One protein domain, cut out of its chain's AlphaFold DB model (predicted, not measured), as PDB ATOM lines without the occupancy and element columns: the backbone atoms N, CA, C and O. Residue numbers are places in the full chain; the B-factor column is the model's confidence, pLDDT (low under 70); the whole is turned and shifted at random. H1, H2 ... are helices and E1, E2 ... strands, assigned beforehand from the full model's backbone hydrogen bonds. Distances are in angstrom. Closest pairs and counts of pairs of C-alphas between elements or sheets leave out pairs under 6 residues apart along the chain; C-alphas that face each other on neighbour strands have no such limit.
ATOM      1  N   GLN A  25      45.387  50.361  48.757       90.12
ATOM      2  CA  GLN A  25      45.253  51.384  47.717       90.12
ATOM      3  C   GLN A  25      43.830  51.921  47.626       90.12
ATOM      4  O   GLN A  25      42.882  51.202  47.929       90.12
ATOM      5  N   ARG A  26      43.666  53.191  47.216       88.50
ATOM      6  CA  ARG A  26      42.338  53.837  47.135       88.50
ATOM      7  C   ARG A  26      41.362  53.002  46.303       88.50
ATOM      8  O   ARG A  26      40.218  52.852  46.717       88.50
ATOM      9  N   ASP A  27      41.854  52.399  45.221       91.38
ATOM     10  CA  ASP A  27      41.098  51.507  44.330       91.38
ATOM     11  C   ASP A  27      40.531  50.248  44.997       91.38
ATOM     12  O   ASP A  27      39.722  49.549  44.385       91.38
ATOM     13  N   PHE A  28      40.918  49.978  46.244       92.19
ATOM     14  CA  PHE A  28      40.452  48.841  47.024       92.19
ATOM     15  C   PHE A  28      39.694  49.233  48.296       92.19
ATOM     16  O   PHE A  28      39.070  48.366  48.896       92.19
ATOM     17  N   TYR A  29      39.692  50.500  48.729       91.00
ATOM     18  CA  TYR A  29      39.006  50.887  49.974       91.00
ATOM     19  C   TYR A  29      38.063  52.081  49.865       91.00
ATOM     20  O   TYR A  29      37.285  52.298  50.794       91.00
ATOM     21  N   ALA A  30      38.152  52.910  48.825       89.31
ATOM     22  CA  ALA A  30      37.254  54.057  48.713       89.31
ATOM     23  C   ALA A  30      35.824  53.607  48.387       89.31
ATOM     24  O   ALA A  30      35.611  52.524  47.842       89.31
ATOM     25  N   ASP A  31      34.835  54.428  48.744       88.81
ATOM     26  CA  ASP A  31      33.434  54.075  48.508       88.81
ATOM     27  C   ASP A  31      33.097  53.978  47.016       88.81
ATOM     28  O   ASP A  31      32.320  53.117  46.616       88.81
ATOM     29  N   ASP A  32      33.738  54.826  46.214       89.31
ATOM     30  CA  ASP A  32      33.668  54.905  44.755       89.31
ATOM     31  C   ASP A  32      34.701  54.007  44.054       89.31
ATOM     32  O   ASP A  32      34.911  54.122  42.847       89.31
ATOM     33  N   ALA A  33      35.398  53.149  44.802       88.50
ATOM     34  CA  ALA A  33      36.506  52.388  44.260       88.50
ATOM     35  C   ALA A  33      36.033  51.307  43.271       88.50
ATOM     36  O   ALA A  33      35.123  50.537  43.588       88.50
ATOM     37  N   PRO A  34      36.703  51.163  42.114       88.00
ATOM     38  CA  PRO A  34      36.315  50.199  41.085       88.00
ATOM     39  C   PRO A  34      36.467  48.739  41.537       88.00
ATOM     40  O   PRO A  34      35.840  47.852  40.965       88.00
ATOM     41  N   MET A  35      37.294  48.475  42.555       90.00
ATOM     42  CA  MET A  35      37.484  47.150  43.149       90.00
ATOM     43  C   MET A  35      37.444  47.204  44.676       90.00
ATOM     44  O   MET A  35      38.309  46.646  45.353       90.00
ATOM     45  N   ARG A  36      36.437  47.890  45.224       92.88
ATOM     46  CA  ARG A  36      36.254  48.009  46.670       92.88
ATOM     47  C   ARG A  36      36.241  46.638  47.360       92.88
ATOM     48  O   ARG A  36      35.474  45.750  46.997       92.88
ATOM     49  N   VAL A  37      37.042  46.516  48.412       92.25
ATOM     50  CA  VAL A  37      37.029  45.410  49.366       92.25
ATOM     51  C   VAL A  37      36.305  45.881  50.626       92.25
ATOM     52  O   VAL A  37      36.656  46.893  51.242       92.25
ATOM     53  N   GLU A  38      35.244  45.168  50.989       92.75
ATOM     54  CA  GLU A  38      34.446  45.494  52.165       92.75
ATOM     55  C   GLU A  38      35.280  45.371  53.453       92.75
ATOM     56  O   GLU A  38      36.143  44.504  53.587       92.75
ATOM     57  N   GLY A  39      35.066  46.288  54.398       89.38
ATOM     58  CA  GLY A  39      35.793  46.327  55.671       89.38
ATOM     59  C   GLY A  39      37.189  46.965  55.620       89.38
ATOM     60  O   GLY A  39      37.674  47.424  56.657       89.38
ATOM     61  N   THR A  40      37.824  47.106  54.448       90.00
ATOM     62  CA  THR A  40      39.170  47.706  54.353       90.00
ATOM     63  C   THR A  40      39.192  49.156  54.832       90.00
ATOM     64  O   THR A  40      40.097  49.533  55.577       90.00
ATOM     65  N   SER A  41      38.180  49.959  54.484       90.94
ATOM     66  CA  SER A  41      38.077  51.367  54.904       90.94
ATOM     67  C   SER A  41      38.030  51.504  56.431       90.94
ATOM     68  O   SER A  41      38.691  52.377  56.994       90.94
ATOM     69  N   ALA A  42      37.304  50.610  57.110       94.06
ATOM     70  CA  ALA A  42      37.197  50.594  58.568       94.06
ATOM     71  C   ALA A  42      38.528  50.212  59.242       94.06
ATOM     72  O   ALA A  42      38.863  50.728  60.308       94.06
ATOM     73  N   ALA A  43      39.330  49.358  58.599       93.00
ATOM     74  CA  ALA A  43      40.620  48.914  59.118       93.00
ATOM     75  C   ALA A  43      41.761  49.941  58.941       93.00
ATOM     76  O   ALA A  43      42.801  49.815  59.595       93.00
ATOM     77  N   LEU A  44      41.583  50.984  58.115       90.94
ATOM     78  CA  LEU A  44      42.628  51.980  57.821       90.94
ATOM     79  C   LEU A  44      43.191  52.658  59.078       90.94
ATOM     80  O   LEU A  44      44.390  52.935  59.140       90.94
ATOM     81  N   GLY A  45      42.348  52.911  60.084       92.00
ATOM     82  CA  GLY A  45      42.773  53.495  61.358       92.00
ATOM     83  C   GLY A  45      43.746  52.590  62.120       92.00
ATOM     84  O   GLY A  45      44.825  53.032  62.513       92.00
ATOM     85  N   ALA A  46      43.415  51.304  62.253       96.19
ATOM     86  CA  ALA A  46      44.272  50.323  62.918       96.19
ATOM     87  C   ALA A  46      45.589  50.100  62.153       96.19
ATOM     88  O   ALA A  46      46.666  50.085  62.751       96.19
ATOM     89  N   MET A  47      45.527  50.015  60.819       95.56
ATOM     90  CA  MET A  47      46.720  49.919  59.966       95.56
ATOM     91  C   MET A  47      47.636  51.140  60.127       95.56
ATOM     92  O   MET A  47      48.861  51.007  60.172       95.56
ATOM     93  N   ALA A  48      47.055  52.338  60.238       93.06
ATOM     94  CA  ALA A  48      47.796  53.571  60.468       93.06
ATOM     95  C   ALA A  48      48.527  53.566  61.817       93.06
ATOM     96  O   ALA A  48      49.695  53.959  61.869       93.06
ATOM     97  N   GLU A  49      47.871  53.106  62.883       96.00
ATOM     98  CA  GLU A  49      48.496  52.965  64.202       96.00
ATOM     99  C   GLU A  49      49.635  51.946  64.196       96.00
ATOM    100  O   GLU A  49      50.723  52.235  64.702       96.00
ATOM    101  N   LEU A  50      49.443  50.801  63.538       95.31
ATOM    102  CA  LEU A  50      50.483  49.785  63.396       95.31
ATOM    103  C   LEU A  50      51.698  50.336  62.637       95.31
ATOM    104  O   LEU A  50      52.830  50.237  63.110       95.31
ATOM    105  N   ALA A  51      51.473  51.028  61.519       94.56
ATOM    106  CA  ALA A  51      52.544  51.673  60.765       94.56
ATOM    107  C   ALA A  51      53.272  52.753  61.584       94.56
ATOM    108  O   ALA A  51      54.486  52.909  61.467       94.56
ATOM    109  N   ARG A  52      52.565  53.514  62.433       95.69
ATOM    110  CA  ARG A  52      53.206  54.469  63.354       95.69
ATOM    111  C   ARG A  52      54.061  53.750  64.397       95.69
ATOM    112  O   ARG A  52      55.174  54.200  64.655       95.69
ATOM    113  N   ALA A  53      53.573  52.652  64.971       95.50
ATOM    114  CA  ALA A  53      54.313  51.867  65.955       95.50
ATOM    115  C   ALA A  53      55.608  51.284  65.375       95.50
ATOM    116  O   ALA A  53      56.662  51.447  65.987       95.50
ATOM    117  N   PHE A  54      55.549  50.700  64.175       95.69
ATOM    118  CA  PHE A  54      56.730  50.178  63.483       95.69
ATOM    119  C   PHE A  54      57.744  51.284  63.171       95.69
ATOM    120  O   PHE A  54      58.920  51.126  63.477       95.69
ATOM    121  N   ARG A  55      57.296  52.453  62.682       95.50
ATOM    122  CA  ARG A  55      58.200  53.595  62.433       95.50
ATOM    123  C   ARG A  55      58.873  54.117  63.698       95.50
ATOM    124  O   ARG A  55      60.043  54.463  63.641       95.50
ATOM    125  N   ARG A  56      58.153  54.191  64.825       95.94
ATOM    126  CA  ARG A  56      58.730  54.629  66.112       95.94
ATOM    127  C   ARG A  56      59.807  53.677  66.634       95.94
ATOM    128  O   ARG A  56      60.660  54.117  67.388       95.94
ATOM    129  N   ARG A  57      59.730  52.397  66.267       95.00
ATOM    130  CA  ARG A  57      60.687  51.349  66.650       95.00
ATOM    131  C   ARG A  57      61.740  51.075  65.578       95.00
ATOM    132  O   ARG A  57      62.505  50.137  65.732       95.00
ATOM    133  N   GLU A  58      61.734  51.844  64.487       95.62
ATOM    134  CA  GLU A  58      62.634  51.654  63.342       95.62
ATOM    135  C   GLU A  58      62.554  50.242  62.725       95.62
ATOM    136  O   GLU A  58      63.506  49.748  62.126       95.62
ATOM    137  N   LEU A  59      61.385  49.599  62.833       95.69
ATOM    138  CA  LEU A  59      61.137  48.267  62.284       95.69
ATOM    139  C   LEU A  59      60.719  48.325  60.803       95.69
ATOM    140  O   LEU A  59      60.098  49.308  60.375       95.69
ATOM    141  N   PRO A  60      60.989  47.265  60.015       96.62
ATOM    142  CA  PRO A  60      60.659  47.231  58.595       96.62
ATOM    143  C   PRO A  60      59.160  47.377  58.318       96.62
ATOM    144  O   PRO A  60      58.323  46.717  58.936       96.62
ATOM    145  N   ILE A  61      58.829  48.199  57.318       96.06
ATOM    146  CA  ILE A  61      57.480  48.314  56.756       96.06
ATOM    147  C   ILE A  61      57.571  48.104  55.249       96.06
ATOM    148  O   ILE A  61      58.246  48.864  54.553       96.06
ATOM    149  N   VAL A  62      56.861  47.100  54.746       95.38
ATOM    150  CA  VAL A  62      56.764  46.773  53.324       95.38
ATOM    151  C   VAL A  62      55.351  47.076  52.850       95.38
ATOM    152  O   VAL A  62      54.374  46.547  53.375       95.38
ATOM    153  N   HIS A  63      55.242  47.930  51.837       92.38
ATOM    154  CA  HIS A  63      53.987  48.182  51.142       92.38
ATOM    155  C   HIS A  63      53.954  47.338  49.870       92.38
ATOM    156  O   HIS A  63      54.721  47.587  48.940       92.38
ATOM    157  N   VAL A  64      53.072  46.346  49.835       94.06
ATOM    158  CA  VAL A  64      52.805  45.554  48.636       94.06
ATOM    159  C   VAL A  64      51.674  46.245  47.892       94.06
ATOM    160  O   VAL A  64      50.561  46.353  48.405       94.06
ATOM    161  N   VAL A  65      51.993  46.762  46.709       90.25
ATOM    162  CA  VAL A  65      51.047  47.471  45.848       90.25
ATOM    163  C   VAL A  65      50.881  46.730  44.538       90.25
ATOM    164  O   VAL A  65      51.830  46.155  44.001       90.25
ATOM    165  N   ARG A  66      49.673  46.806  43.998       91.75
ATOM    166  CA  ARG A  66      49.355  46.339  42.662       91.75
ATOM    167  C   ARG A  66      49.441  47.483  41.668       91.75
ATOM    168  O   ARG A  66      49.073  48.613  41.987       91.75
ATOM    169  N   LEU A  67      49.939  47.174  40.474       92.12
ATOM    170  CA  LEU A  67      50.055  48.106  39.359       92.12
ATOM    171  C   LEU A  67      49.667  47.398  38.057       92.12
ATOM    172  O   LEU A  67      50.494  46.693  37.473       92.12
ATOM    173  N   TYR A  68      48.418  47.543  37.613       92.88
ATOM    174  CA  TYR A  68      47.960  46.931  36.364       92.88
ATOM    175  C   TYR A  68      48.248  47.831  35.167       92.88
ATOM    176  O   TYR A  68      48.037  49.042  35.205       92.88
ATOM    177  N   ARG A  69      48.729  47.229  34.080       91.44
ATOM    178  CA  ARG A  69      48.828  47.902  32.785       91.44
ATOM    179  C   ARG A  69      47.439  48.017  32.171       91.44
ATOM    180  O   ARG A  69      46.631  47.104  32.308       91.44
ATOM    181  N   ALA A  70      47.202  49.108  31.448       89.31
ATOM    182  CA  ALA A  70      45.930  49.356  30.774       89.31
ATOM    183  C   ALA A  70      45.568  48.279  29.732       89.31
ATOM    184  O   ALA A  70      44.399  48.113  29.415       89.31
ATOM    185  N   ASP A  71      46.555  47.539  29.218       90.75
ATOM    186  CA  ASP A  71      46.356  46.426  28.284       90.75
ATOM    187  C   ASP A  71      46.048  45.082  28.972       90.75
ATOM    188  O   ASP A  71      45.912  44.068  28.296       90.75
ATOM    189  N   GLY A  72      46.013  45.029  30.310       92.94
ATOM    190  CA  GLY A  72      45.767  43.796  31.061       92.94
ATOM    191  C   GLY A  72      46.882  42.742  30.964       92.94
ATOM    192  O   GLY A  72      46.736  41.645  31.512       92.94
ATOM    193  N   SER A  73      48.022  43.047  30.330       94.62
ATOM    194  CA  SER A  73      49.089  42.069  30.040       94.62
ATOM    195  C   SER A  73      49.737  41.472  31.289       94.62
ATOM    196  O   SER A  73      50.204  40.333  31.267       94.62
ATOM    197  N   ASN A  74      49.742  42.222  32.392       94.75
ATOM    198  CA  ASN A  74      50.219  41.776  33.703       94.75
ATOM    199  C   ASN A  74      49.084  41.509  34.704       94.75
ATOM    200  O   ASN A  74      49.347  41.355  35.897       94.75
ATOM    201  N   ALA A  75      47.833  41.488  34.240       94.12
ATOM    202  CA  ALA A  75      46.692  41.205  35.091       94.12
ATOM    203  C   ALA A  75      46.563  39.709  35.395       94.12
ATOM    204  O   ALA A  75      46.815  38.851  34.539       94.12
ATOM    205  N   ASP A  76      46.096  39.415  36.611       93.19
ATOM    206  CA  ASP A  76      45.636  38.082  36.992       93.19
ATOM    207  C   ASP A  76      44.539  37.622  36.008       93.19
ATOM    208  O   ASP A  76      43.695  38.442  35.630       93.19
ATOM    209  N   PRO A  77      44.479  36.337  35.602       95.38
ATOM    210  CA  PRO A  77      43.531  35.880  34.578       95.38
ATOM    211  C   PRO A  77      42.072  36.251  34.862       95.38
ATOM    212  O   PRO A  77      41.340  36.644  33.960       95.38
ATOM    213  N   VAL A  78      41.673  36.212  36.135       94.50
ATOM    214  CA  VAL A  78      40.313  36.546  36.589       94.50
ATOM    215  C   VAL A  78      39.959  38.033  36.462       94.50
ATOM    216  O   VAL A  78      38.790  38.389  36.535       94.50
ATOM    217  N   ARG A  79      40.953  38.908  36.277       91.12
ATOM    218  CA  ARG A  79      40.793  40.368  36.149       91.12
ATOM    219  C   ARG A  79      41.181  40.892  34.769       91.12
ATOM    220  O   ARG A  79      40.892  42.044  34.471       91.12
ATOM    221  N   ARG A  80      41.809  40.065  33.927       94.25
ATOM    222  CA  ARG A  80      42.334  40.481  32.620       94.25
ATOM    223  C   ARG A  80      41.261  41.092  31.729       94.25
ATOM    224  O   ARG A  80      41.406  42.244  31.345       94.25
ATOM    225  N   ARG A  81      40.163  40.367  31.495       95.00
ATOM    226  CA  ARG A  81      39.069  40.852  30.644       95.00
ATOM    227  C   ARG A  81      38.474  42.167  31.153       95.00
ATOM    228  O   ARG A  81      38.230  43.065  30.370       95.00
ATOM    229  N   PHE A  82      38.305  42.306  32.469       93.81
ATOM    230  CA  PHE A  82      37.789  43.537  33.073       93.81
ATOM    231  C   PHE A  82      38.669  44.755  32.747       93.81
ATOM    232  O   PHE A  82      38.154  45.825  32.437       93.81
ATOM    233  N   ILE A  83      39.991  44.578  32.779       94.44
ATOM    234  CA  ILE A  83      40.957  45.631  32.443       94.44
ATOM    235  C   ILE A  83      41.008  45.875  30.929       94.44
ATOM    236  O   ILE A  83      40.983  47.029  30.513       94.44
ATOM    237  N   GLU A  84      41.019  44.818  30.111       94.50
ATOM    238  CA  GLU A  84      40.971  44.912  28.640       94.50
ATOM    239  C   GLU A  84      39.706  45.638  28.148       94.50
ATOM    240  O   GLU A  84      39.777  46.428  27.209       94.50
ATOM    241  N   ASP A  85      38.577  45.453  28.838       94.81
ATOM    242  CA  ASP A  85      37.306  46.144  28.581       94.81
ATOM    243  C   ASP A  85      37.328  47.626  29.040       94.81
ATOM    244  O   ASP A  85      36.337  48.348  28.910       94.81
ATOM    245  N   GLY A  86      38.465  48.111  29.555       91.94
ATOM    246  CA  GLY A  86      38.731  49.520  29.840       91.94
ATOM    247  C   GLY A  86      38.714  49.907  31.319       91.94
ATOM    248  O   GLY A  86      38.882  51.093  31.626       91.94
ATOM    249  N   ALA A  87      38.533  48.954  32.244       91.25
ATOM    250  CA  ALA A  87      38.550  49.259  33.670       91.25
ATOM    251  C   ALA A  87      39.908  49.819  34.111       91.25
ATOM    252  O   ALA A  87      40.968  49.239  33.871       91.25
ATOM    253  N   ARG A  88      39.866  50.947  34.820       89.19
ATOM    254  CA  ARG A  88      41.047  51.596  35.391       89.19
ATOM    255  C   ARG A  88      41.142  51.264  36.868       89.19
ATOM    256  O   ARG A  88      40.489  51.890  37.694       89.19
ATOM    257  N   VAL A  89      41.937  50.248  37.185       89.75
ATOM    258  CA  VAL A  89      42.173  49.777  38.554       89.75
ATOM    259  C   VAL A  89      43.661  49.686  38.781       89.75
ATOM    260  O   VAL A  89      44.352  49.026  38.007       89.75
ATOM    261  N   ALA A  90      44.147  50.283  39.866       89.25
ATOM    262  CA  ALA A  90      45.544  50.224  40.254       89.25
ATOM    263  C   ALA A  90      46.472  50.599  39.081       89.25
ATOM    264  O   ALA A  90      47.549  50.036  38.918       89.25
ATOM    265  N   GLU A  91      46.034  51.519  38.220       85.69
ATOM    266  CA  GLU A  91      46.784  51.931  37.038       85.69
ATOM    267  C   GLU A  91      47.923  52.871  37.473       85.69
ATOM    268  O   GLU A  91      47.670  53.821  38.234       85.69
ATOM    269  N   PRO A  92      49.173  52.656  37.018       81.38
ATOM    270  CA  PRO A  92      50.284  53.559  37.298       81.38
ATOM    271  C   PRO A  92      49.932  55.019  36.981       81.38
ATOM    272  O   PRO A  92      49.374  55.326  35.933       81.38
ATOM    273  N   GLY A  93      50.248  55.949  37.886       68.38
ATOM    274  CA  GLY A  93      50.014  57.383  37.663       68.38
ATOM    275  C   GLY A  93      48.574  57.883  37.885       68.38
ATOM    276  O   GLY A  93      48.390  59.084  38.086       68.38
ATOM    277  N   SER A  94      47.566  57.006  38.000       58.94
ATOM    278  CA  SER A  94      46.167  57.381  38.310       58.94
ATOM    279  C   SER A  94      46.019  57.975  39.720       58.94
ATOM    280  O   SER A  94      46.647  57.464  40.631       58.94
ATOM    281  N   PRO A  95      45.206  59.005  40.016       54.56
ATOM    282  CA  PRO A  95      45.102  59.570  41.374       54.56
ATOM    283  C   PRO A  95      44.890  58.541  42.500       54.56
ATOM    284  O   PRO A  95      45.321  58.779  43.626       54.56
ATOM    285  N   ALA A  96      44.311  57.380  42.195       49.06
ATOM    286  CA  ALA A  96      44.147  56.267  43.116       49.06
ATOM    287  C   ALA A  96      45.437  55.487  43.471       49.06
ATOM    288  O   ALA A  96      45.481  54.843  44.522       49.06
ATOM    289  N   HIS A  97      46.533  55.652  42.712       46.16
ATOM    290  CA  HIS A  97      47.890  55.276  43.143       46.16
ATOM    291  C   HIS A  97      48.342  56.066  44.380       46.16
ATOM    292  O   HIS A  97      49.201  55.602  45.133       46.16
ATOM    293  N   ARG A  98      47.780  57.266  44.616       46.97
ATOM    294  CA  ARG A  98      48.115  58.122  45.764       46.97
ATOM    295  C   ARG A  98      47.367  57.647  46.996       46.97
ATOM    296  O   ARG A  98      46.470  58.305  47.519       46.97
TER     297      ARG A  98
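What this domain is: This is residues 25 to 98 of the 128 residues of the protein "Isochorismatase family protein" of Mycobacterium avium subsp. avium 2285 (R) (UniProt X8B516). The long helix H2 and strand E1, which folds back from it, make a V at one end; small helix H3 lies at the other end, and short H1 near the start of H2. The printed part has 74 residues, under half in named elements, H1, H2, E1, H3 in order: mostly helix. It is loose, radius of gyration of the C-alphas 14.6 A, and elongated, 44 by 24 by 22 A.

Where its parts are: H2, residues 40 to 56, spans 23.8 A from C-alpha 40 at (39.170, 47.706, 54.353), with a kink of 30 degrees near residue 47. E1 is residues 61 to 64, H1 26 to 29, and H3 77 to 84, ending at C-alpha 84 (40.971, 44.912, 28.640).

How they stand to each other: The closest C-alphas of H2 and E1, Phe 54 and Ile 61, are 7.0 A apart. E1 pairs with no named strand. H2, with residues 40 to 41 alone, only just touches H1, with 3 pairs of C-alphas within 8 A; the closest, Tyr 29 and Ser 41, are 5.0 A apart. H2 and H3 are apart. O i to N i+4 pairs within hydrogen-bond range are 11 of 13 in H2 and 2 of 4 in H3; H1 is too short for one.

The domain as a whole: The printed part has no cut. The link E1 to H3 is long, 12 residues. Residues 93 to 98 are under pLDDT 70.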